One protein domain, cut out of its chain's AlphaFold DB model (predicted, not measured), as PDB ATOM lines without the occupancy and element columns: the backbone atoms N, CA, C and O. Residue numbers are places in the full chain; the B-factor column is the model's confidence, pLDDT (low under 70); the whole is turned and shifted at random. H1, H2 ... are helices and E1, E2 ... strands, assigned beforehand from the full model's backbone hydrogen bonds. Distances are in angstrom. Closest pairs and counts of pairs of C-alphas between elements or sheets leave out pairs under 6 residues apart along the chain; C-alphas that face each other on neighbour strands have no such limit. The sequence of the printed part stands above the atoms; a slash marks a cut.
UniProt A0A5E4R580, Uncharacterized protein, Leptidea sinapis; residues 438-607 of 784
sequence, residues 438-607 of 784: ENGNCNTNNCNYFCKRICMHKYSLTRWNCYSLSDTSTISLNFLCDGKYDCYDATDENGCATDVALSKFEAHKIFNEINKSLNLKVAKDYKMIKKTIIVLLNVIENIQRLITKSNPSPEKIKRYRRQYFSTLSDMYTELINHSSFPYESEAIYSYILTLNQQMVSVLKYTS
ATOM      1  N   GLU A 438      95.909  66.521  22.464       83.62
ATOM      2  CA  GLU A 438      95.900  65.470  23.477       83.62
ATOM      3  C   GLU A 438      94.694  64.549  23.244       83.62
ATOM      4  O   GLU A 438      93.547  64.987  23.244       83.62
ATOM      5  N   ASN A 439      94.950  63.260  22.990       80.81
ATOM      6  CA  ASN A 439      93.917  62.244  22.724       80.81
ATOM      7  C   ASN A 439      92.881  62.636  21.646       80.81
ATOM      8  O   ASN A 439      91.706  62.303  21.757       80.81
ATOM      9  N   GLY A 440      93.318  63.350  20.604       79.00
ATOM     10  CA  GLY A 440      92.459  63.821  19.508       79.00
ATOM     11  C   GLY A 440      91.687  65.099  19.797       79.00
ATOM     12  O   GLY A 440      91.194  65.731  18.866       79.00
ATOM     13  N   ASN A 441      91.690  65.546  21.048       83.88
ATOM     14  CA  ASN A 441      91.190  66.849  21.439       83.88
ATOM     15  C   ASN A 441      92.326  67.867  21.447       83.88
ATOM     16  O   ASN A 441      93.511  67.541  21.500       83.88
ATOM     17  N   CYS A 442      91.960  69.132  21.370       84.12
ATOM     18  CA  CYS A 442      92.909  70.223  21.453       84.12
ATOM     19  C   CYS A 442      93.023  70.689  22.906       84.12
ATOM     20  O   CYS A 442      92.001  70.881  23.560       84.12
ATOM     21  N   ASN A 443      94.249  70.860  23.405       78.38
ATOM     22  CA  ASN A 443      94.523  71.100  24.828       78.38
ATOM     23  C   ASN A 443      94.098  72.509  25.303       78.38
ATOM     24  O   ASN A 443      93.868  72.756  26.481       78.38
ATOM     25  N   THR A 444      93.976  73.474  24.391       72.31
ATOM     26  CA  THR A 444      93.615  74.851  24.745       72.31
ATOM     27  C   THR A 444      92.101  75.060  24.710       72.31
ATOM     28  O   THR A 444      91.483  74.807  23.676       72.31
ATOM     29  N   ASN A 445      91.523  75.639  25.771       66.62
ATOM     30  CA  ASN A 445      90.100  76.028  25.832       66.62
ATOM     31  C   ASN A 445      89.656  76.921  24.656       66.62
ATOM     32  O   ASN A 445      88.485  76.920  24.293       66.62
ATOM     33  N   ASN A 446      90.596  77.626  24.015       67.31
ATOM     34  CA  ASN A 446      90.371  78.469  22.839       67.31
ATOM     35  C   ASN A 446      90.909  77.828  21.546       67.31
ATOM     36  O   ASN A 446      91.668  78.429  20.787       67.31
ATOM     37  N   CYS A 447      90.569  76.559  21.311       75.06
ATOM     38  CA  CYS A 447      91.019  75.874  20.108       75.06
ATOM     39  C   CYS A 447      90.162  76.217  18.888       75.06
ATOM     40  O   CYS A 447      88.971  75.897  18.844       75.06
ATOM     41  N   ASN A 448      90.798  76.802  17.873       81.50
ATOM     42  CA  ASN A 448      90.185  77.054  16.574       81.50
ATOM     43  C   ASN A 448      89.685  75.738  15.942       81.50
ATOM     44  O   ASN A 448      90.317  74.687  16.076       81.50
ATOM     45  N   TYR A 449      88.563  75.810  15.227       82.25
ATOM     46  CA  TYR A 449      87.988  74.745  14.413       82.25
ATOM     47  C   TYR A 449      89.024  73.964  13.588       82.25
ATOM     48  O   TYR A 449      89.070  72.735  13.669       82.25
ATOM     49  N   PHE A 450      89.920  74.653  12.870       83.50
ATOM     50  CA  PHE A 450      90.969  73.993  12.079       83.50
ATOM     51  C   PHE A 450      91.903  73.142  12.936       83.50
ATOM     52  O   PHE A 450      92.318  72.055  12.543       83.50
ATOM     53  N   CYS A 451      92.204  73.620  14.136       86.12
ATOM     54  CA  CYS A 451      93.113  72.959  15.049       86.12
ATOM     55  C   CYS A 451      92.457  71.735  15.705       86.12
ATOM     56  O   CYS A 451      93.081  70.677  15.786       86.12
ATOM     57  N   LYS A 452      91.158  71.819  16.036       85.94
ATOM     58  CA  LYS A 452      90.344  70.651  16.419       85.94
ATOM     59  C   LYS A 452      90.343  69.589  15.314       85.94
ATOM     60  O   LYS A 452      90.590  68.419  15.592       85.94
ATOM     61  N   ARG A 453      90.140  70.002  14.059       86.94
ATOM     62  CA  ARG A 453      90.135  69.103  12.895       86.94
ATOM     63  C   ARG A 453      91.494  68.426  12.678       86.94
ATOM     64  O   ARG A 453      91.556  67.204  12.582       86.94
ATOM     65  N   ILE A 454      92.590  69.189  12.699       88.44
ATOM     66  CA  ILE A 454      93.961  68.657  12.603       88.44
ATOM     67  C   ILE A 454      94.243  67.654  13.730       88.44
ATOM     68  O   ILE A 454      94.825  66.598  13.474       88.44
ATOM     69  N   CYS A 455      93.827  67.946  14.967       89.06
ATOM     70  CA  CYS A 455      93.991  67.020  16.089       89.06
ATOM     71  C   CYS A 455      93.206  65.720  15.892       89.06
ATOM     72  O   CYS A 455      93.757  64.644  16.137       89.06
ATOM     73  N   MET A 456      91.977  65.801  15.382       87.44
ATOM     74  CA  MET A 456      91.170  64.622  15.074       87.44
ATOM     75  C   MET A 456      91.799  63.776  13.959       87.44
ATOM     76  O   MET A 456      91.912  62.561  14.105       87.44
ATOM     77  N   HIS A 457      92.297  64.407  12.891       90.31
ATOM     78  CA  HIS A 457      93.007  63.718  11.808       90.31
ATOM     79  C   HIS A 457      94.272  63.013  12.310       90.31
ATOM     80  O   HIS A 457      94.512  61.849  12.000       90.31
ATOM     81  N   LYS A 458      95.078  63.677  13.145       89.38
ATOM     82  CA  LYS A 458      96.256  63.045  13.766       89.38
ATOM     83  C   LYS A 458      95.873  61.844  14.629       89.38
ATOM     84  O   LYS A 458      96.572  60.829  14.626       89.38
ATOM     85  N   TYR A 459      94.781  61.963  15.375       88.81
ATOM     86  CA  TYR A 459      94.306  60.913  16.263       88.81
ATOM     87  C   TYR A 459      93.808  59.690  15.492       88.81
ATOM     88  O   TYR A 459      94.250  58.576  15.780       88.81
ATOM     89  N   SER A 460      92.984  59.886  14.461       88.38
ATOM     90  CA  SER A 460      92.479  58.797  13.619       88.38
ATOM     91  C   SER A 460      93.602  58.076  12.862       88.38
ATOM     92  O   SER A 460      93.585  56.853  12.771       88.38
ATOM     93  N   LEU A 461      94.645  58.784  12.408       89.62
ATOM     94  CA  LEU A 461      95.785  58.178  11.702       89.62
ATOM     95  C   LEU A 461      96.623  57.210  12.550       89.62
ATOM     96  O   LEU A 461      97.426  56.457  11.999       89.62
ATOM     97  N   THR A 462      96.464  57.208  13.872       86.94
ATOM     98  CA  THR A 462      97.201  56.307  14.778       86.94
ATOM     99  C   THR A 462      96.318  55.225  15.402       86.94
ATOM    100  O   THR A 462      96.784  54.436  16.232       86.94
ATOM    101  N   ARG A 463      95.045  55.162  15.002       88.69
ATOM    102  CA  ARG A 463      94.022  54.275  15.561       88.69
ATOM    103  C   ARG A 463      93.231  53.595  14.447       88.69
ATOM    104  O   ARG A 463      93.347  53.952  13.281       88.69
ATOM    105  N   TRP A 464      92.470  52.568  14.805       88.38
ATOM    106  CA  TRP A 464      91.526  51.933  13.888       88.38
ATOM    107  C   TRP A 464      90.121  52.455  14.170       88.38
ATOM    108  O   TRP A 464      89.686  52.449  15.324       88.38
ATOM    109  N   ASN A 465      89.431  52.913  13.127       85.06
ATOM    110  CA  ASN A 465      88.054  53.381  13.226       85.06
ATOM    111  C   ASN A 465      87.118  52.171  13.163       85.06
ATOM    112  O   ASN A 465      87.108  51.460  12.160       85.06
ATOM    113  N   CYS A 466      86.343  51.946  14.222       82.81
ATOM    114  CA  CYS A 466      85.233  50.999  14.190       82.81
ATOM    115  C   CYS A 466      84.012  51.700  13.580       82.81
ATOM    116  O   CYS A 466      83.749  52.859  13.909       82.81
ATOM    117  N   TYR A 467      83.223  51.007  12.763       74.75
ATOM    118  CA  TYR A 467      81.923  51.493  12.310       74.75
ATOM    119  C   TYR A 467      80.897  51.269  13.435       74.75
ATOM    120  O   TYR A 467      80.134  50.306  13.422       74.75
ATOM    121  N   SER A 468      80.902  52.112  14.473       55.72
ATOM    122  CA  SER A 468      79.800  52.124  15.450       55.72
ATOM    123  C   SER A 468      78.745  53.179  15.101       55.72
ATOM    124  O   SER A 468      78.949  54.019  14.230       55.72
ATOM    125  N   LEU A 469      77.609  53.134  15.806       46.81
ATOM    126  CA  LEU A 469      76.518  54.118  15.718       46.81
ATOM    127  C   LEU A 469      76.944  55.544  16.129       46.81
ATOM    128  O   LEU A 469      76.192  56.486  15.905       46.81
ATOM    129  N   SER A 470      78.131  55.700  16.720       46.44
ATOM    130  CA  SER A 470      78.766  56.984  17.018       46.44
ATOM    131  C   SER A 470      80.136  57.034  16.342       46.44
ATOM    132  O   SER A 470      80.989  56.192  16.631       46.44
ATOM    133  N   ASP A 471      80.380  58.035  15.495       49.44
ATOM    134  CA  ASP A 471      81.591  58.191  14.661       49.44
ATOM    135  C   ASP A 471      82.927  58.325  15.440       49.44
ATOM    136  O   ASP A 471      83.980  58.602  14.868       49.44
ATOM    137  N   THR A 472      82.924  58.122  16.760       55.97
ATOM    138  CA  THR A 472      84.072  58.305  17.659       55.97
ATOM    139  C   THR A 472      84.668  57.007  18.207       55.97
ATOM    140  O   THR A 472      85.709  57.044  18.874       55.97
ATOM    141  N   SER A 473      84.073  55.842  17.934       70.81
ATOM    142  CA  SER A 473      84.606  54.560  18.412       70.81
ATOM    143  C   SER A 473      85.895  54.194  17.666       70.81
ATOM    144  O   SER A 473      85.858  53.610  16.583       70.81
ATOM    145  N   THR A 474      87.048  54.530  18.243       83.50
ATOM    146  CA  THR A 474      88.359  54.145  17.704       83.50
ATOM    147  C   THR A 474      89.122  53.277  18.694       83.50
ATOM    148  O   THR A 474      89.264  53.608  19.878       83.50
ATOM    149  N   ILE A 475      89.694  52.181  18.211       86.56
ATOM    150  CA  ILE A 475      90.510  51.279  19.026       86.56
ATOM    151  C   ILE A 475      91.994  51.470  18.724       86.56
ATOM    152  O   ILE A 475      92.399  51.971  17.672       86.56
ATOM    153  N   SER A 476      92.840  51.071  19.670       86.44
ATOM    154  CA  SER A 476      94.278  51.003  19.420       86.44
ATOM    155  C   SER A 476      94.577  49.970  18.334       86.44
ATOM    156  O   SER A 476      94.046  48.867  18.357       86.44
ATOM    157  N   LEU A 477      95.544  50.252  17.463       86.12
ATOM    158  CA  LEU A 477      96.051  49.281  16.480       86.12
ATOM    159  C   LEU A 477      96.678  48.024  17.125       86.12
ATOM    160  O   LEU A 477      96.971  47.041  16.444       86.12
ATOM    161  N   ASN A 478      96.911  48.041  18.443       82.38
ATOM    162  CA  ASN A 478      97.317  46.864  19.210       82.38
ATOM    163  C   ASN A 478      96.197  45.832  19.400       82.38
ATOM    164  O   ASN A 478      96.517  44.698  19.729       82.38
ATOM    165  N   PHE A 479      94.946  46.214  19.175       85.00
ATOM    166  CA  PHE A 479      93.772  45.346  19.287       85.00
ATOM    167  C   PHE A 479      93.387  44.698  17.950       85.00
ATOM    168  O   PHE A 479      92.569  43.803  17.886       85.00
ATOM    169  N   LEU A 480      94.030  45.099  16.852       86.56
ATOM    170  CA  LEU A 480      93.736  44.559  15.528       86.56
ATOM    171  C   LEU A 480      94.188  43.093  15.377       86.56
ATOM    172  O   LEU A 480      95.386  42.815  15.500       86.56
ATOM    173  N   CYS A 481      93.292  42.182  15.001       83.50
ATOM    174  CA  CYS A 481      93.596  40.751  14.852       83.50
ATOM    175  C   CYS A 481      94.229  40.123  16.101       83.50
ATOM    176  O   CYS A 481      95.105  39.251  15.991       83.50
ATOM    177  N   ASP A 482      93.875  40.609  17.287       80.12
ATOM    178  CA  ASP A 482      94.339  40.032  18.544       80.12
ATOM    179  C   ASP A 482      93.455  38.851  18.999       80.12
ATOM    180  O   ASP A 482      93.804  38.128  19.940       80.12
ATOM    181  N   GLY A 483      92.371  38.586  18.265       73.69
ATOM    182  CA  GLY A 483      91.407  37.526  18.530       73.69
ATOM    183  C   GLY A 483      90.253  37.957  19.435       73.69
ATOM    184  O   GLY A 483      89.471  37.092  19.830       73.69
ATOM    185  N   LYS A 484      90.140  39.242  19.783       75.62
ATOM    186  CA  LYS A 484      89.001  39.836  20.487       75.62
ATOM    187  C   LYS A 484      88.315  40.856  19.588       75.62
ATOM    188  O   LYS A 484      88.962  41.595  18.873       75.62
ATOM    189  N   TYR A 485      86.988  40.906  19.665       72.88
ATOM    190  CA  TYR A 485      86.206  41.959  19.026       72.88
ATOM    191  C   TYR A 485      86.148  43.176  19.956       72.88
ATOM    192  O   TYR A 485      85.229  43.310  20.767       72.88
ATOM    193  N   ASP A 486      87.164  44.025  19.876       81.31
ATOM    194  CA  ASP A 486      87.220  45.339  20.512       81.31
ATOM    195  C   ASP A 486      86.358  46.365  19.756       81.31
ATOM    196  O   ASP A 486      85.848  47.316  20.356       81.31
ATOM    197  N   CYS A 487      86.122  46.153  18.457       81.31
ATOM    198  CA  CYS A 487      85.102  46.884  17.710       81.31
ATOM    199  C   CYS A 487      83.718  46.211  17.788       81.31
ATOM    200  O   CYS A 487      83.573  44.999  17.634       81.31
ATOM    201  N   TYR A 488      82.661  47.018  17.951       78.81
ATOM    202  CA  TYR A 488      81.274  46.526  18.021       78.81
ATOM    203  C   TYR A 488      80.808  45.830  16.731       78.81
ATOM    204  O   TYR A 488      80.038  44.875  16.773       78.81
ATOM    205  N   ASP A 489      81.285  46.316  15.591       79.38
ATOM    206  CA  ASP A 489      81.005  45.816  14.242       79.38
ATOM    207  C   ASP A 489      81.956  44.692  13.798       79.38
ATOM    208  O   ASP A 489      81.915  44.264  12.642       79.38
ATOM    209  N   ALA A 490      82.834  44.238  14.697       80.06
ATOM    210  CA  ALA A 490      83.842  43.223  14.437       80.06
ATOM    211  C   ALA A 490      84.874  43.576  13.345       80.06
ATOM    212  O   ALA A 490      85.577  42.694  12.838       80.06
ATOM    213  N   THR A 491      84.987  44.843  12.932       85.44
ATOM    214  CA  THR A 491      85.887  45.197  11.825       85.44
ATOM    215  C   THR A 491      87.359  45.121  12.163       85.44
ATOM    216  O   THR A 491      88.176  45.055  11.252       85.44
ATOM    217  N   ASP A 492      87.720  45.088  13.431       85.75
ATOM    218  CA  ASP A 492      89.073  44.848  13.915       85.75
ATOM    219  C   ASP A 492      89.582  43.427  13.644       85.75
ATOM    220  O   ASP A 492      90.756  43.252  13.310       85.75
ATOM    221  N   GLU A 493      88.685  42.444  13.684       83.88
ATOM    222  CA  GLU A 493      88.985  41.023  13.464       83.88
ATOM    223  C   GLU A 493      88.573  40.524  12.065       83.88
ATOM    224  O   GLU A 493      89.048  39.494  11.572       83.88
ATOM    225  N   ASN A 494      87.707  41.261  11.363       83.81
ATOM    226  CA  ASN A 494      87.330  40.920   9.994       83.81
ATOM    227  C   ASN A 494      88.514  41.093   9.030       83.81
ATOM    228  O   ASN A 494      89.135  42.159   8.949       83.81
ATOM    229  N   GLY A 495      88.789  40.045   8.247       82.31
ATOM    230  CA  GLY A 495      89.885  40.003   7.273       82.31
ATOM    231  C   GLY A 495      91.231  39.550   7.848       82.31
ATOM    232  O   GLY A 495      92.232  39.567   7.133       82.31
ATOM    233  N   CYS A 496      91.277  39.128   9.115       84.75
ATOM    234  CA  CYS A 496      92.467  38.524   9.702       84.75
ATOM    235  C   CYS A 496      92.686  37.112   9.136       84.75
ATOM    236  O   CYS A 496      91.796  36.262   9.164       84.75
ATOM    237  N   ALA A 497      93.874  36.857   8.590       73.62
ATOM    238  CA  ALA A 497      94.165  35.604   7.901       73.62
ATOM    239  C   ALA A 497      94.190  34.375   8.826       73.62
ATOM    240  O   ALA A 497      94.818  34.375   9.890       73.62
ATOM    241  N   THR A 498      93.574  33.287   8.362       63.03
ATOM    242  CA  THR A 498      93.667  31.946   8.965       63.03
ATOM    243  C   THR A 498      94.669  31.041   8.238       63.03
ATOM    244  O   THR A 498      95.249  30.164   8.876       63.03
ATOM    245  N   ASP A 499      94.930  31.284   6.946       61.22
ATOM    246  CA  ASP A 499      95.902  30.554   6.121       61.22
ATOM    247  C   ASP A 499      97.201  31.361   5.941       61.22
ATOM    248  O   ASP A 499      97.230  32.446   5.359       61.22
ATOM    249  N   VAL A 500      98.304  30.815   6.454       67.75
ATOM    250  CA  VAL A 500      99.595  31.506   6.574       67.75
ATOM    251  C   VAL A 500     100.274  31.737   5.216       67.75
ATOM    252  O   VAL A 500     101.073  32.668   5.097       67.75
ATOM    253  N   ALA A 501     100.001  30.922   4.190       73.88
ATOM    254  CA  ALA A 501     100.743  30.986   2.926       73.88
ATOM    255  C   ALA A 501     100.163  32.015   1.943       73.88
ATOM    256  O   ALA A 501     100.886  32.900   1.477       73.88
ATOM    257  N   LEU A 502      98.859  31.932   1.654       76.25
ATOM    258  CA  LEU A 502      98.195  32.821   0.693       76.25
ATOM    259  C   LEU A 502      98.204  34.276   1.177       76.25
ATOM    260  O   LEU A 502      98.473  35.200   0.411       76.25
ATOM    261  N   SER A 503      97.984  34.490   2.471       79.38
ATOM    262  CA  SER A 503      97.878  35.840   3.020       79.38
ATOM    263  C   SER A 503      99.218  36.579   3.076       79.38
ATOM    264  O   SER A 503      99.255  37.797   2.917       79.38
ATOM    265  N   LYS A 504     100.349  35.864   3.178       83.06
ATOM    266  CA  LYS A 504     101.681  36.474   3.015       83.06
ATOM    267  C   LYS A 504     101.914  36.995   1.596       83.06
ATOM    268  O   LYS A 504     102.589  38.011   1.432       83.06
ATOM    269  N   PHE A 505     101.365  36.324   0.583       84.00
ATOM    270  CA  PHE A 505     101.466  36.768  -0.806       84.00
ATOM    271  C   PHE A 505     100.650  38.044  -1.052       84.00
ATOM    272  O   PHE A 505     101.185  39.013  -1.590       84.00
ATOM    273  N   GLU A 506      99.399  38.087  -0.586       86.75
ATOM    274  CA  GLU A 506      98.550  39.285  -0.699       86.75
ATOM    275  C   GLU A 506      99.154  40.485   0.041       86.75
ATOM    276  O   GLU A 506      99.242  41.586  -0.505       86.75
ATOM    277  N   ALA A 507      99.694  40.265   1.244       89.56
ATOM    278  CA  ALA A 507     100.417  41.298   1.981       89.56
ATOM    279  C   ALA A 507     101.603  41.872   1.182       89.56
ATOM    280  O   ALA A 507     101.816  43.085   1.163       89.56
ATOM    281  N   HIS A 508     102.361  41.021   0.480       89.81
ATOM    282  CA  HIS A 508     103.481  41.453  -0.358       89.81
ATOM    283  C   HIS A 508     103.032  42.316  -1.545       89.81
ATOM    284  O   HIS A 508     103.693  43.301  -1.881       89.81
ATOM    285  N   LYS A 509     101.897  41.982  -2.168       92.44
ATOM    286  CA  LYS A 509     101.314  42.787  -3.247       92.44
ATOM    287  C   LYS A 509     100.963  44.195  -2.758       92.44
ATOM    288  O   LYS A 509     101.374  45.166  -3.390       92.44
ATOM    289  N   ILE A 510     100.297  44.303  -1.609       93.12
ATOM    290  CA  ILE A 510      99.899  45.598  -1.036       93.12
ATOM    291  C   ILE A 510     101.128  46.429  -0.634       93.12
ATOM    292  O   ILE A 510     101.167  47.627  -0.905       93.12
ATOM    293  N   PHE A 511     102.180  45.815  -0.076       93.69
ATOM    294  CA  PHE A 511     103.443  46.522   0.186       93.69
ATOM    295  C   PHE A 511     104.020  47.185  -1.073       93.69
ATOM    296  O   PHE A 511     104.444  48.342  -1.032       93.69
ATOM    297  N   ASN A 512     104.008  46.478  -2.205       91.81
ATOM    298  CA  ASN A 512     104.502  47.020  -3.470       91.81
ATOM    299  C   ASN A 512     103.627  48.173  -3.990       91.81
ATOM    300  O   ASN A 512     104.156  49.135  -4.548       91.81
ATOM    301  N   GLU A 513     102.310  48.113  -3.778       94.19
ATOM    302  CA  GLU A 513     101.384  49.200  -4.117       94.19
ATOM    303  C   GLU A 513     101.638  50.454  -3.267       94.19
ATOM    304  O   GLU A 513     101.755  51.547  -3.829       94.19
ATOM    305  N   ILE A 514     101.824  50.301  -1.949       93.75
ATOM    306  CA  ILE A 514     102.193  51.399  -1.037       93.75
ATOM    307  C   ILE A 514     103.512  52.040  -1.493       93.75
ATOM    308  O   ILE A 514     103.584  53.257  -1.679       93.75
ATOM    309  N   ASN A 515     104.545  51.229  -1.743       91.69
ATOM    310  CA  ASN A 515     105.853  51.715  -2.189       91.69
ATOM    311  C   ASN A 515     105.760  52.468  -3.526       91.69
ATOM    312  O   ASN A 515     106.376  53.522  -3.696       91.69
ATOM    313  N   LYS A 516     104.972  51.959  -4.480       92.75
ATOM    314  CA  LYS A 516     104.742  52.625  -5.768       92.75
ATOM    315  C   LYS A 516     104.024  53.966  -5.585       92.75
ATOM    316  O   LYS A 516     104.445  54.951  -6.189       92.75
ATOM    317  N   SER A 517     102.981  54.008  -4.753       90.12
ATOM    318  CA  SER A 517     102.222  55.227  -4.443       90.12
ATOM    319  C   SER A 517     103.117  56.306  -3.828       90.12
ATOM    320  O   SER A 517     103.143  57.436  -4.317       90.12
ATOM    321  N   LEU A 518     103.921  55.941  -2.823       90.50
ATOM    322  CA  LEU A 518     104.865  56.851  -2.174       90.50
ATOM    323  C   LEU A 518     105.902  57.393  -3.166       90.50
ATOM    324  O   LEU A 518     106.087  58.604  -3.260       90.50
ATOM    325  N   ASN A 519     106.525  56.527  -3.970       86.88
ATOM    326  CA  ASN A 519     107.539  56.945  -4.943       86.88
ATOM    327  C   ASN A 519     106.983  57.882  -6.029       86.88
ATOM    328  O   ASN A 519     107.635  58.866  -6.384       86.88
ATOM    329  N   LEU A 520     105.774  57.619  -6.540       84.69
ATOM    330  CA  LEU A 520     105.122  58.496  -7.519       84.69
ATOM    331  C   LEU A 520     104.845  59.888  -6.942       84.69
ATOM    332  O   LEU A 520     104.981  60.884  -7.653       84.69
ATOM    333  N   LYS A 521     104.475  59.961  -5.661       81.06
ATOM    334  CA  LYS A 521     104.121  61.220  -5.005       81.06
ATOM    335  C   LYS A 521     105.350  62.043  -4.594       81.06
ATOM    336  O   LYS A 521     105.329  63.264  -4.746       81.06
ATOM    337  N   VAL A 522     106.453  61.388  -4.206       78.81
ATOM    338  CA  VAL A 522     107.776  62.029  -4.027       78.81
ATOM    339  C   VAL A 522     108.235  62.722  -5.308       78.81
ATOM    340  O   VAL A 522     108.791  63.815  -5.249       78.81
ATOM    341  N   ALA A 523     108.030  62.078  -6.460       69.00
ATOM    342  CA  ALA A 523     108.523  62.572  -7.741       69.00
ATOM    343  C   ALA A 523     107.763  63.802  -8.265       69.00
ATOM    344  O   ALA A 523     108.343  64.572  -9.027       69.00
ATOM    345  N   LYS A 524     106.489  63.973  -7.887       74.38
ATOM    346  CA  LYS A 524     105.611  65.011  -8.449       74.38
ATOM    347  C   LYS A 524     105.354  66.188  -7.506       74.38
ATOM    348  O   LYS A 524     105.562  67.321  -7.920       74.38
ATOM    349  N   ASP A 525     104.970  65.926  -6.252       68.56
ATOM    350  CA  ASP A 525     104.265  66.942  -5.447       68.56
ATOM    351  C   ASP A 525     104.906  67.210  -4.071       68.56
ATOM    352  O   ASP A 525     104.673  68.251  -3.465       68.56
ATOM    353  N   TYR A 526     105.743  66.299  -3.561       76.50
ATOM    354  CA  TYR A 526     106.123  66.274  -2.139       76.50
ATOM    355  C   TYR A 526     107.635  66.265  -1.886       76.50
ATOM    356  O   TYR A 526     108.150  65.540  -1.032       76.50
ATOM    357  N   LYS A 527     108.377  67.110  -2.613       80.25
ATOM    358  CA  LYS A 527     109.838  67.229  -2.451       80.25
ATOM    359  C   LYS A 527     110.248  67.654  -1.030       80.25
ATOM    360  O   LYS A 527     111.290  67.207  -0.554       80.25
ATOM    361  N   MET A 528     109.418  68.464  -0.364       83.31
ATOM    362  CA  MET A 528     109.643  68.995   0.992       83.31
ATOM    363  C   MET A 528     109.731  67.867   2.038       83.31
ATOM    364  O   MET A 528     110.668  67.830   2.825       83.31
ATOM    365  N   ILE A 529     108.846  66.867   1.954       87.00
ATOM    366  CA  ILE A 529     108.741  65.763   2.929       87.00
ATOM    367  C   ILE A 529     109.534  64.506   2.528       87.00
ATOM    368  O   ILE A 529     109.302  63.403   3.032       87.00
ATOM    369  N   LYS A 530     110.484  64.639   1.591       88.94
ATOM    370  CA  LYS A 530     111.257  63.511   1.041       88.94
ATOM    371  C   LYS A 530     111.938  62.686   2.137       88.94
ATOM    372  O   LYS A 530     111.983  61.461   2.041       88.94
ATOM    373  N   LYS A 531     112.459  63.341   3.181       90.69
ATOM    374  CA  LYS A 531     113.121  62.671   4.313       90.69
ATOM    375  C   LYS A 531     112.148  61.759   5.066       90.69
ATOM    376  O   LYS A 531     112.478  60.602   5.314       90.69
ATOM    377  N   THR A 532     110.951  62.252   5.364       91.81
ATOM    378  CA  THR A 532     109.896  61.513   6.072       91.81
ATOM    379  C   THR A 532     109.406  60.322   5.252       91.81
ATOM    380  O   THR A 532     109.271  59.218   5.779       91.81
ATOM    381  N   ILE A 533     109.274  60.485   3.931       90.19
ATOM    382  CA  ILE A 533     108.919  59.374   3.037       90.19
ATOM    383  C   ILE A 533     110.020  58.303   2.995       90.19
ATOM    384  O   ILE A 533     109.708  57.115   3.035       90.19
ATOM    385  N   ILE A 534     111.303  58.680   2.973       91.06
ATOM    386  CA  ILE A 534     112.413  57.708   3.033       91.06
ATOM    387  C   ILE A 534     112.369  56.903   4.339       91.06
ATOM    388  O   ILE A 534     112.557  55.684   4.316       91.06
ATOM    389  N   VAL A 535     112.090  57.557   5.473       93.88
ATOM    390  CA  VAL A 535     111.908  56.866   6.760       93.88
ATOM    391  C   VAL A 535     110.745  55.880   6.672       93.88
ATOM    392  O   VAL A 535     110.905  54.721   7.057       93.88
ATOM    393  N   LEU A 536     109.609  56.301   6.113       94.25
ATOM    394  CA  LEU A 536     108.428  55.455   5.951       94.25
ATOM    395  C   LEU A 536     108.712  54.226   5.070       94.25
ATOM    396  O   LEU A 536     108.367  53.110   5.454       94.25
ATOM    397  N   LEU A 537     109.393  54.411   3.934       93.25
ATOM    398  CA  LEU A 537     109.803  53.330   3.029       93.25
ATOM    399  C   LEU A 537     110.722  52.318   3.729       93.25
ATOM    400  O   LEU A 537     110.501  51.114   3.627       93.25
ATOM    401  N   ASN A 538     111.700  52.789   4.506       94.31
ATOM    402  CA  ASN A 538     112.583  51.915   5.280       94.31
ATOM    403  C   ASN A 538     111.806  51.132   6.357       94.31
ATOM    404  O   ASN A 538     112.044  49.944   6.583       94.31
ATOM    405  N   VAL A 539     110.833  51.763   7.023       94.31
ATOM    406  CA  VAL A 539     109.965  51.065   7.986       94.31
ATOM    407  C   VAL A 539     109.143  49.977   7.290       94.31
ATOM    408  O   VAL A 539     109.093  48.852   7.790       94.31
ATOM    409  N   ILE A 540     108.552  50.276   6.129       94.06
ATOM    410  CA  ILE A 540     107.806  49.305   5.317       94.06
ATOM    411  C   ILE A 540     108.692  48.108   4.951       94.06
ATOM    412  O   ILE A 540     108.309  46.963   5.197       94.06
ATOM    413  N   GLU A 541     109.897  48.359   4.437       93.56
ATOM    414  CA  GLU A 541     110.841  47.314   4.036       93.56
ATOM    415  C   GLU A 541     111.240  46.416   5.220       93.56
ATOM    416  O   GLU A 541     111.276  45.188   5.105       93.56
ATOM    417  N   ASN A 542     111.463  47.004   6.399       93.88
ATOM    418  CA  ASN A 542     111.765  46.241   7.609       93.88
ATOM    419  C   ASN A 542     110.594  45.361   8.060       93.88
ATOM    420  O   ASN A 542     110.812  44.214   8.460       93.88
ATOM    421  N   ILE A 543     109.357  45.860   7.979       91.44
ATOM    422  CA  ILE A 543     108.165  45.065   8.298       91.44
ATOM    423  C   ILE A 543     108.027  43.916   7.293       91.44
ATOM    424  O   ILE A 543     107.894  42.761   7.698       91.44
ATOM    425  N   GLN A 544     108.154  44.198   5.997       91.94
ATOM    426  CA  GLN A 544     108.109  43.203   4.927       91.94
ATOM    427  C   GLN A 544     109.178  42.108   5.112       91.94
ATOM    428  O   GLN A 544     108.887  40.911   5.020       91.94
ATOM    429  N   ARG A 545     110.412  42.491   5.458       90.81
ATOM    430  CA  ARG A 545     111.512  41.562   5.763       90.81
ATOM    431  C   ARG A 545     111.261  40.732   7.022       90.81
ATOM    432  O   ARG A 545     111.734  39.602   7.110       90.81
ATOM    433  N   LEU A 546     110.578  41.272   8.030       89.12
ATOM    434  CA  LEU A 546     110.242  40.511   9.235       89.12
ATOM    435  C   LEU A 546     109.139  39.490   8.958       89.12
ATOM    436  O   LEU A 546     109.295  38.333   9.330       89.12
ATOM    437  N   ILE A 547     108.075  39.890   8.264       85.50
ATOM    438  CA  ILE A 547     106.902  39.049   7.969       85.50
ATOM    439  C   ILE A 547     107.246  37.856   7.064       85.50
ATOM    440  O   ILE A 547     106.647  36.783   7.174       85.50
ATOM    441  N   THR A 548     108.236  38.020   6.185       83.19
ATOM    442  CA  THR A 548     108.727  36.951   5.301       83.19
ATOM    443  C   THR A 548     109.532  35.874   6.033       83.19
ATOM    444  O   THR A 548     109.694  34.778   5.501       83.19
ATOM    445  N   LYS A 549     109.988  36.121   7.269       83.50
ATOM    446  CA  LYS A 549     110.660  35.095   8.078       83.50
ATOM    447  C   LYS A 549     109.672  34.021   8.543       83.50
ATOM    448  O   LYS A 549     108.478  34.266   8.706       83.50
ATOM    449  N   SER A 550     110.189  32.818   8.782       70.81
ATOM    450  CA  SER A 550     109.407  31.675   9.271       70.81
ATOM    451  C   SER A 550     108.893  31.873  10.700       70.81
ATOM    452  O   SER A 550     107.761  31.502  10.985       70.81
ATOM    453  N   ASN A 551     109.687  32.508  11.568       73.12
ATOM    454  CA  ASN A 551     109.308  32.830  12.944       73.12
ATOM    455  C   ASN A 551     109.607  34.312  13.257       73.12
ATOM    456  O   ASN A 551     110.679  34.644  13.778       73.12
ATOM    457  N   PRO A 552     108.729  35.240  12.839       79.75
ATOM    458  CA  PRO A 552     108.919  36.658  13.095       79.75
ATOM    459  C   PRO A 552     108.823  36.970  14.590       79.75
ATOM    460  O   PRO A 552     107.917  36.506  15.267       79.75
ATOM    461  N   SER A 553     109.717  37.822  15.096       83.06
ATOM    462  CA  SER A 553     109.618  38.355  16.460       83.06
ATOM    463  C   SER A 553     108.456  39.362  16.543       83.06
ATOM    464  O   SER A 553     108.578  40.441  15.944       83.06
ATOM    465  N   PRO A 554     107.368  39.072  17.290       82.44
ATOM    466  CA  PRO A 554     106.194  39.947  17.350       82.44
ATOM    467  C   PRO A 554     106.524  41.332  17.917       82.44
ATOM    468  O   PRO A 554     106.036  42.341  17.421       82.44
ATOM    469  N   GLU A 555     107.437  41.407  18.889       85.12
ATOM    470  CA  GLU A 555     107.866  42.676  19.489       85.12
ATOM    471  C   GLU A 555     108.576  43.599  18.490       85.12
ATOM    472  O   GLU A 555     108.342  44.811  18.474       85.12
ATOM    473  N   LYS A 556     109.403  43.036  17.596       88.62
ATOM    474  CA  LYS A 556     110.056  43.819  16.535       88.62
ATOM    475  C   LYS A 556     109.031  44.345  15.535       88.62
ATOM    476  O   LYS A 556     109.098  45.516  15.168       88.62
ATOM    477  N   ILE A 557     108.063  43.515  15.142       87.25
ATOM    478  CA  ILE A 557     106.970  43.933  14.254       87.25
ATOM    479  C   ILE A 557     106.139  45.032  14.918       87.25
ATOM    480  O   ILE A 557     105.903  46.068  14.306       87.25
ATOM    481  N   LYS A 558     105.779  44.873  16.194       87.88
ATOM    482  CA  LYS A 558     105.034  45.872  16.971       87.88
ATOM    483  C   LYS A 558     105.781  47.201  17.097       87.88
ATOM    484  O   LYS A 558     105.148  48.259  17.084       87.88
ATOM    485  N   ARG A 559     107.113  47.178  17.221       90.81
ATOM    486  CA  ARG A 559     107.951  48.388  17.221       90.81
ATOM    487  C   ARG A 559     107.900  49.102  15.870       90.81
ATOM    488  O   ARG A 559     107.573  50.285  15.844       90.81
ATOM    489  N   TYR A 560     108.166  48.399  14.768       92.50
ATOM    490  CA  TYR A 560     108.119  49.009  13.434       92.50
ATOM    491  C   TYR A 560     106.706  49.453  13.044       92.50
ATOM    492  O   TYR A 560     106.549  50.510  12.446       92.50
ATOM    493  N   ARG A 561     105.669  48.718  13.460       90.31
ATOM    494  CA  ARG A 561     104.268  49.133  13.327       90.31
ATOM    495  C   ARG A 561     104.031  50.489  13.988       90.31
ATOM    496  O   ARG A 561     103.525  51.395  13.344       90.31
ATOM    497  N   ARG A 562     104.416  50.647  15.261       90.06
ATOM    498  CA  ARG A 562     104.285  51.931  15.975       90.06
ATOM    499  C   ARG A 562     105.039  53.052  15.259       90.06
ATOM    500  O   ARG A 562     104.496  54.138  15.098       90.06
ATOM    501  N   GLN A 563     106.248  52.760  14.782       93.56
ATOM    502  CA  GLN A 563     107.044  53.715  14.017       93.56
ATOM    503  C   GLN A 563     106.358  54.125  12.705       93.56
ATOM    504  O   GLN A 563     106.358  55.306  12.379       93.56
ATOM    505  N   TYR A 564     105.737  53.188  11.982       94.19
ATOM    506  CA  TYR A 564     105.014  53.458  10.737       94.19
ATOM    507  C   TYR A 564     103.887  54.475  10.944       94.19
ATOM    508  O   TYR A 564     103.877  55.523  10.303       94.19
ATOM    509  N   PHE A 565     102.970  54.205  11.879       92.50
ATOM    510  CA  PHE A 565     101.818  55.082  12.117       92.50
ATOM    511  C   PHE A 565     102.216  56.427  12.736       92.50
ATOM    512  O   PHE A 565     101.619  57.446  12.399       92.50
ATOM    513  N   SER A 566     103.266  56.459  13.568       92.69
ATOM    514  CA  SER A 566     103.865  57.725  14.019       92.69
ATOM    515  C   SER A 566     104.380  58.539  12.831       92.69
ATOM    516  O   SER A 566     104.016  59.699  12.687       92.69
ATOM    517  N   THR A 567     105.129  57.903  11.923       93.88
ATOM    518  CA  THR A 567     105.697  58.569  10.738       93.88
ATOM    519  C   THR A 567     104.601  59.089   9.799       93.88
ATOM    520  O   THR A 567     104.774  60.144   9.199       93.88
ATOM    521  N   LEU A 568     103.456  58.401   9.677       93.44
ATOM    522  CA  LEU A 568     102.304  58.917   8.921       93.44
ATOM    523  C   LEU A 568     101.714  60.191   9.546       93.44
ATOM    524  O   LEU A 568     101.375  61.122   8.819       93.44
ATOM    525  N   SER A 569     101.603  60.243  10.875       92.94
ATOM    526  CA  SER A 569     101.126  61.431  11.596       92.94
ATOM    527  C   SER A 569     102.116  62.602  11.493       92.94
ATOM    528  O   SER A 569     101.717  63.754  11.289       92.94
ATOM    529  N   ASP A 570     103.418  62.306  11.538       91.62
ATOM    530  CA  ASP A 570     104.483  63.288  11.315       91.62
ATOM    531  C   ASP A 570     104.426  63.833   9.881       91.62
ATOM    532  O   ASP A 570     104.424  65.046   9.678       91.62
ATOM    533  N   MET A 571     104.266  62.948   8.892       92.38
ATOM    534  CA  MET A 571     104.108  63.310   7.481       92.38
ATOM    535  C   MET A 571     102.876  64.188   7.246       92.38
ATOM    536  O   MET A 571     102.957  65.164   6.504       92.38
ATOM    537  N   TYR A 572     101.749  63.877   7.896       93.19
ATOM    538  CA  TYR A 572     100.555  64.723   7.865       93.19
ATOM    539  C   TYR A 572     100.860  66.122   8.401       93.19
ATOM    540  O   TYR A 572     100.574  67.115   7.739       93.19
ATOM    541  N   THR A 573     101.499  66.206   9.570       90.38
ATOM    542  CA  THR A 573     101.869  67.485  10.194       90.38
ATOM    543  C   THR A 573     102.777  68.315   9.292       90.38
ATOM    544  O   THR A 573     102.557  69.510   9.119       90.38
ATOM    545  N   GLU A 574     103.789  67.682   8.705       90.69
ATOM    546  CA  GLU A 574     104.752  68.345   7.832       90.69
ATOM    547  C   GLU A 574     104.078  68.883   6.563       90.69
ATOM    548  O   GLU A 574     104.330  70.025   6.184       90.69
ATOM    549  N   LEU A 575     103.165  68.115   5.958       90.44
ATOM    550  CA  LEU A 575     102.401  68.550   4.786       90.44
ATOM    551  C   LEU A 575     101.439  69.696   5.097       90.44
ATOM    552  O   LEU A 575     101.360  70.629   4.307       90.44
ATOM    553  N   ILE A 576     100.755  69.666   6.241       90.00
ATOM    554  CA  ILE A 576      99.881  70.767   6.676       90.00
ATOM    555  C   ILE A 576     100.677  72.051   6.905       90.00
ATOM    556  O   ILE A 576     100.245  73.123   6.497       90.00
ATOM    557  N   ASN A 577     101.869  71.952   7.496       88.19
ATOM    558  CA  ASN A 577     102.730  73.117   7.709       88.19
ATOM    559  C   ASN A 577     103.223  73.752   6.398       88.19
ATOM    560  O   ASN A 577     103.638  74.907   6.407       88.19
ATOM    561  N   HIS A 578     103.204  73.004   5.293       87.00
ATOM    562  CA  HIS A 578     103.584  73.485   3.962       87.00
ATOM    563  C   HIS A 578     102.374  73.743   3.059       87.00
ATOM    564  O   HIS A 578     102.557  74.161   1.914       87.00
ATOM    565  N   SER A 579     101.155  73.472   3.531       86.81
ATOM    566  CA  SER A 579      99.953  73.688   2.740       86.81
ATOM    567  C   SER A 579      99.647  75.179   2.703       86.81
ATOM    568  O   SER A 579      99.796  75.886   3.702       86.81
ATOM    569  N   SER A 580      99.236  75.671   1.539       82.50
ATOM    570  CA  SER A 580      98.952  77.102   1.368       82.50
ATOM    571  C   SER A 580      97.545  77.450   1.834       82.50
ATOM    572  O   SER A 580      97.279  78.595   2.190       82.50
ATOM    573  N   PHE A 581      96.657  76.452   1.876       79.94
ATOM    574  CA  PHE A 581      95.252  76.660   2.186       79.94
ATOM    575  C   PHE A 581      94.674  75.580   3.112       79.94
ATOM    576  O   PHE A 581      95.118  74.424   3.073       79.94
ATOM    577  N   PRO A 582      93.628  75.910   3.896       76.31
ATOM    578  CA  PRO A 582      92.964  74.953   4.775       76.31
ATOM    579  C   PRO A 582      92.313  73.767   4.054       76.31
ATOM    580  O   PRO A 582      92.324  72.657   4.581       76.31
ATOM    581  N   TYR A 583      91.766  73.951   2.848       78.56
ATOM    582  CA  TYR A 583      91.084  72.871   2.116       78.56
ATOM    583  C   TYR A 583      92.042  71.767   1.640       78.56
ATOM    584  O   TYR A 583      91.636  70.614   1.484       78.56
ATOM    585  N   GLU A 584      93.331  72.078   1.462       83.12
ATOM    586  CA  GLU A 584      94.354  71.083   1.119       83.12
ATOM    587  C   GLU A 584      94.518  70.046   2.237       83.12
ATOM    588  O   GLU A 584      94.902  68.906   1.969       83.12
ATOM    589  N   SER A 585      94.163  70.404   3.477       83.44
ATOM    590  CA  SER A 585      94.265  69.513   4.631       83.44
ATOM    591  C   SER A 585      93.448  68.229   4.487       83.44
ATOM    592  O   SER A 585      93.911  67.181   4.944       83.44
ATOM    593  N   GLU A 586      92.297  68.281   3.811       84.88
ATOM    594  CA  GLU A 586      91.453  67.106   3.573       84.88
ATOM    595  C   GLU A 586      92.013  66.201   2.485       84.88
ATOM    596  O   GLU A 586      92.055  64.981   2.638       84.88
ATOM    597  N   ALA A 587      92.506  66.789   1.394       86.50
ATOM    598  CA  ALA A 587      93.150  66.025   0.333       86.50
ATOM    599  C   ALA A 587      94.417  65.324   0.853       86.50
ATOM    600  O   ALA A 587      94.651  64.148   0.553       86.50
ATOM    601  N   ILE A 588      95.204  66.026   1.677       90.75
ATOM    602  CA  ILE A 588      96.372  65.471   2.361       90.75
ATOM    603  C   ILE A 588      95.939  64.337   3.300       90.75
ATOM    604  O   ILE A 588      96.491  63.237   3.220       90.75
ATOM    605  N   TYR A 589      94.947  64.571   4.164       92.50
ATOM    606  CA  TYR A 589      94.461  63.565   5.111       92.50
ATOM    607  C   TYR A 589      93.941  62.310   4.401       92.50
ATOM    608  O   TYR A 589      94.368  61.210   4.736       92.50
ATOM    609  N   SER A 590      93.105  62.464   3.374       90.31
ATOM    610  CA  SER A 590      92.535  61.360   2.591       90.31
ATOM    611  C   SER A 590      93.613  60.477   1.945       90.31
ATOM    612  O   SER A 590      93.555  59.243   2.012       90.31
ATOM    613  N   TYR A 591      94.670  61.090   1.398       92.19
ATOM    614  CA  TYR A 591      95.811  60.346   0.860       92.19
ATOM    615  C   TYR A 591      96.530  59.526   1.943       92.19
ATOM    616  O   TYR A 591      96.799  58.338   1.752       92.19
ATOM    617  N   ILE A 592      96.817  60.134   3.096       93.38
ATOM    618  CA  ILE A 592      97.513  59.458   4.202       93.38
ATOM    619  C   ILE A 592      96.638  58.369   4.829       93.38
ATOM    620  O   ILE A 592      97.136  57.291   5.159       93.38
ATOM    621  N   LEU A 593      95.333  58.608   4.937       91.94
ATOM    622  CA  LEU A 593      94.359  57.632   5.411       91.94
ATOM    623  C   LEU A 593      94.308  56.405   4.492       91.94
ATOM    624  O   LEU A 593      94.262  55.279   4.980       91.94
ATOM    625  N   THR A 594      94.409  56.601   3.174       92.25
ATOM    626  CA  THR A 594      94.497  55.493   2.209       92.25
ATOM    627  C   THR A 594      95.733  54.626   2.470       92.25
ATOM    628  O   THR A 594      95.630  53.399   2.531       92.25
ATOM    629  N   LEU A 595      96.902  55.242   2.694       93.44
ATOM    630  CA  LEU A 595      98.131  54.511   3.039       93.44
ATOM    631  C   LEU A 595      97.979  53.743   4.362       93.44
ATOM    632  O   LEU A 595      98.380  52.580   4.453       93.44
ATOM    633  N   ASN A 596      97.358  54.370   5.365       92.69
ATOM    634  CA  ASN A 596      97.034  53.737   6.642       92.69
ATOM    635  C   ASN A 596      96.166  52.482   6.433       92.69
ATOM    636  O   ASN A 596      96.558  51.397   6.863       92.69
ATOM    637  N   GLN A 597      95.049  52.590   5.709       91.25
ATOM    638  CA  GLN A 597      94.127  51.475   5.452       91.25
ATOM    639  C   GLN A 597      94.792  50.310   4.700       91.25
ATOM    640  O   GLN A 597      94.578  49.139   5.037       91.25
ATOM    641  N   GLN A 598      95.647  50.613   3.717       93.12
ATOM    642  CA  GLN A 598      96.434  49.600   3.008       93.12
ATOM    643  C   GLN A 598      97.385  48.870   3.965       93.12
ATOM    644  O   GLN A 598      97.447  47.638   3.967       93.12
ATOM    645  N   MET A 599      98.085  49.603   4.833       91.94
ATOM    646  CA  MET A 599      98.981  48.996   5.816       91.94
ATOM    647  C   MET A 599      98.230  48.181   6.874       91.94
ATOM    648  O   MET A 599      98.686  47.111   7.274       91.94
ATOM    649  N   VAL A 600      97.059  48.638   7.314       90.19
ATOM    650  CA  VAL A 600      96.194  47.859   8.206       90.19
ATOM    651  C   VAL A 600      95.813  46.535   7.548       90.19
ATOM    652  O   VAL A 600      95.956  45.489   8.174       90.19
ATOM    653  N   SER A 601      95.423  46.552   6.273       90.44
ATOM    654  CA  SER A 601      95.101  45.332   5.519       90.44
ATOM    655  C   SER A 601      96.274  44.345   5.512       90.44
ATOM    656  O   SER A 601      96.102  43.163   5.802       90.44
ATOM    657  N   VAL A 602      97.497  44.836   5.294       90.25
ATOM    658  CA  VAL A 602      98.728  44.033   5.392       90.25
ATOM    659  C   VAL A 602      98.912  43.416   6.782       90.25
ATOM    660  O   VAL A 602      99.261  42.238   6.910       90.25
ATOM    661  N   LEU A 603      98.680  44.188   7.845       86.75
ATOM    662  CA  LEU A 603      98.771  43.686   9.217       86.75
ATOM    663  C   LEU A 603      97.729  42.592   9.476       86.75
ATOM    664  O   LEU A 603      98.068  41.572  10.082       86.75
ATOM    665  N   LYS A 604      96.511  42.747   8.945       88.19
ATOM    666  CA  LYS A 604      95.456  41.731   9.051       88.19
ATOM    667  C   LYS A 604      95.810  40.434   8.336       88.19
ATOM    668  O   LYS A 604      95.722  39.352   8.925       88.19
ATOM    669  N   TYR A 605      96.310  40.532   7.107       84.56
ATOM    670  CA  TYR A 605      96.738  39.365   6.336       84.56
ATOM    671  C   TYR A 605      97.886  38.597   6.984       84.56
ATOM    672  O   TYR A 605      98.071  37.412   6.729       84.56
ATOM    673  N   THR A 606      98.685  39.251   7.815       76.75
ATOM    674  CA  THR A 606      99.899  38.627   8.340       76.75
ATOM    675  C   THR A 606      99.724  38.143   9.770       76.75
ATOM    676  O   THR A 606     100.481  37.273  10.185       76.75
ATOM    677  N   SER A 607      98.727  38.635  10.522       69.12
ATOM    678  CA  SER A 607      98.455  38.233  11.920       69.12
ATOM    679  C   SER A 607      99.698  38.277  12.831       69.12
ATOM    680  O   SER A 607      99.766  37.592  13.847       69.12
TER     681      SER A 607
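What this domain is: This is residues 438 to 607 of the 784 residues of an uncharacterized protein of Leptidea sinapis (UniProt A0A5E4R580). Four long helices, H2, H3, H4 and H5, stand side by side as the corners of a four-sided up-and-down bundle, with a shorter fifth helix, H1, along its H4 and H5 side. A small antiparallel hairpin of strands E1 and E2 follows the end of H1, and a long loop, residues 477 to 499, leads on to H2. The 170 printed residues hold five named helices and two named strands, in the order H1 E1 E2 H2 H3 H4 H5: mostly helix. The whole is compact, with a radius of gyration of the C-alphas of 16.6 A and spans of 50 by 40 by 23 A.

How they stand to each other: Look first at the hairpin of E1, residues 463 to 465, and E2, residues 474 to 476, where N 464 and O 475 are 2.9 A apart, within hydrogen-bond range. Before it, H1, residues 449 to 460, only just touches H4, residues 554 to 577, with 3 pairs of C-alphas within 8 A, the closest Lys 458 and Ser 569 at 5.6 A. H4, the hub, touches H3, residues 530 to 547, closest at C-alphas 560 and 539, 6.1 A. With residues 565 to 576 alone it touches H5, residues 584 to 606, closest at C-alphas 576 and 585, 6.1 A. H5 touches H2, residues 500 to 524, opposite ways at a shallow tilt of 22 degrees, closest at C-alphas 602 and 507, 4.7 A. H2 and H3 form a helical hairpin, closest at C-alphas 522 and 530, 6.3 A; H2 and H4 are apart. Every O i to N i+4 pair is within hydrogen-bond range in H1, H3, H4 and H5, and 19 of 21 in H2.

Where its parts are: Find C-alpha 449 at (87.988, 74.745, 14.413), where H1 begins. H2 starts at C-alpha 500, (99.595, 31.506, 6.574), and runs 37.2 A; H4 runs 34.7 A. H5 runs 33.7 A to C-alpha 606 at (99.899, 38.627, 8.340).

The domain as a whole: The C-alphas farthest apart, Asn 446 and Ala 501, are 52.5 A apart. The printed part has no cut, and the link from E2 to H2 is long, 23 residues. Confidence is under 70 in 13 residues, among them 468 to 472.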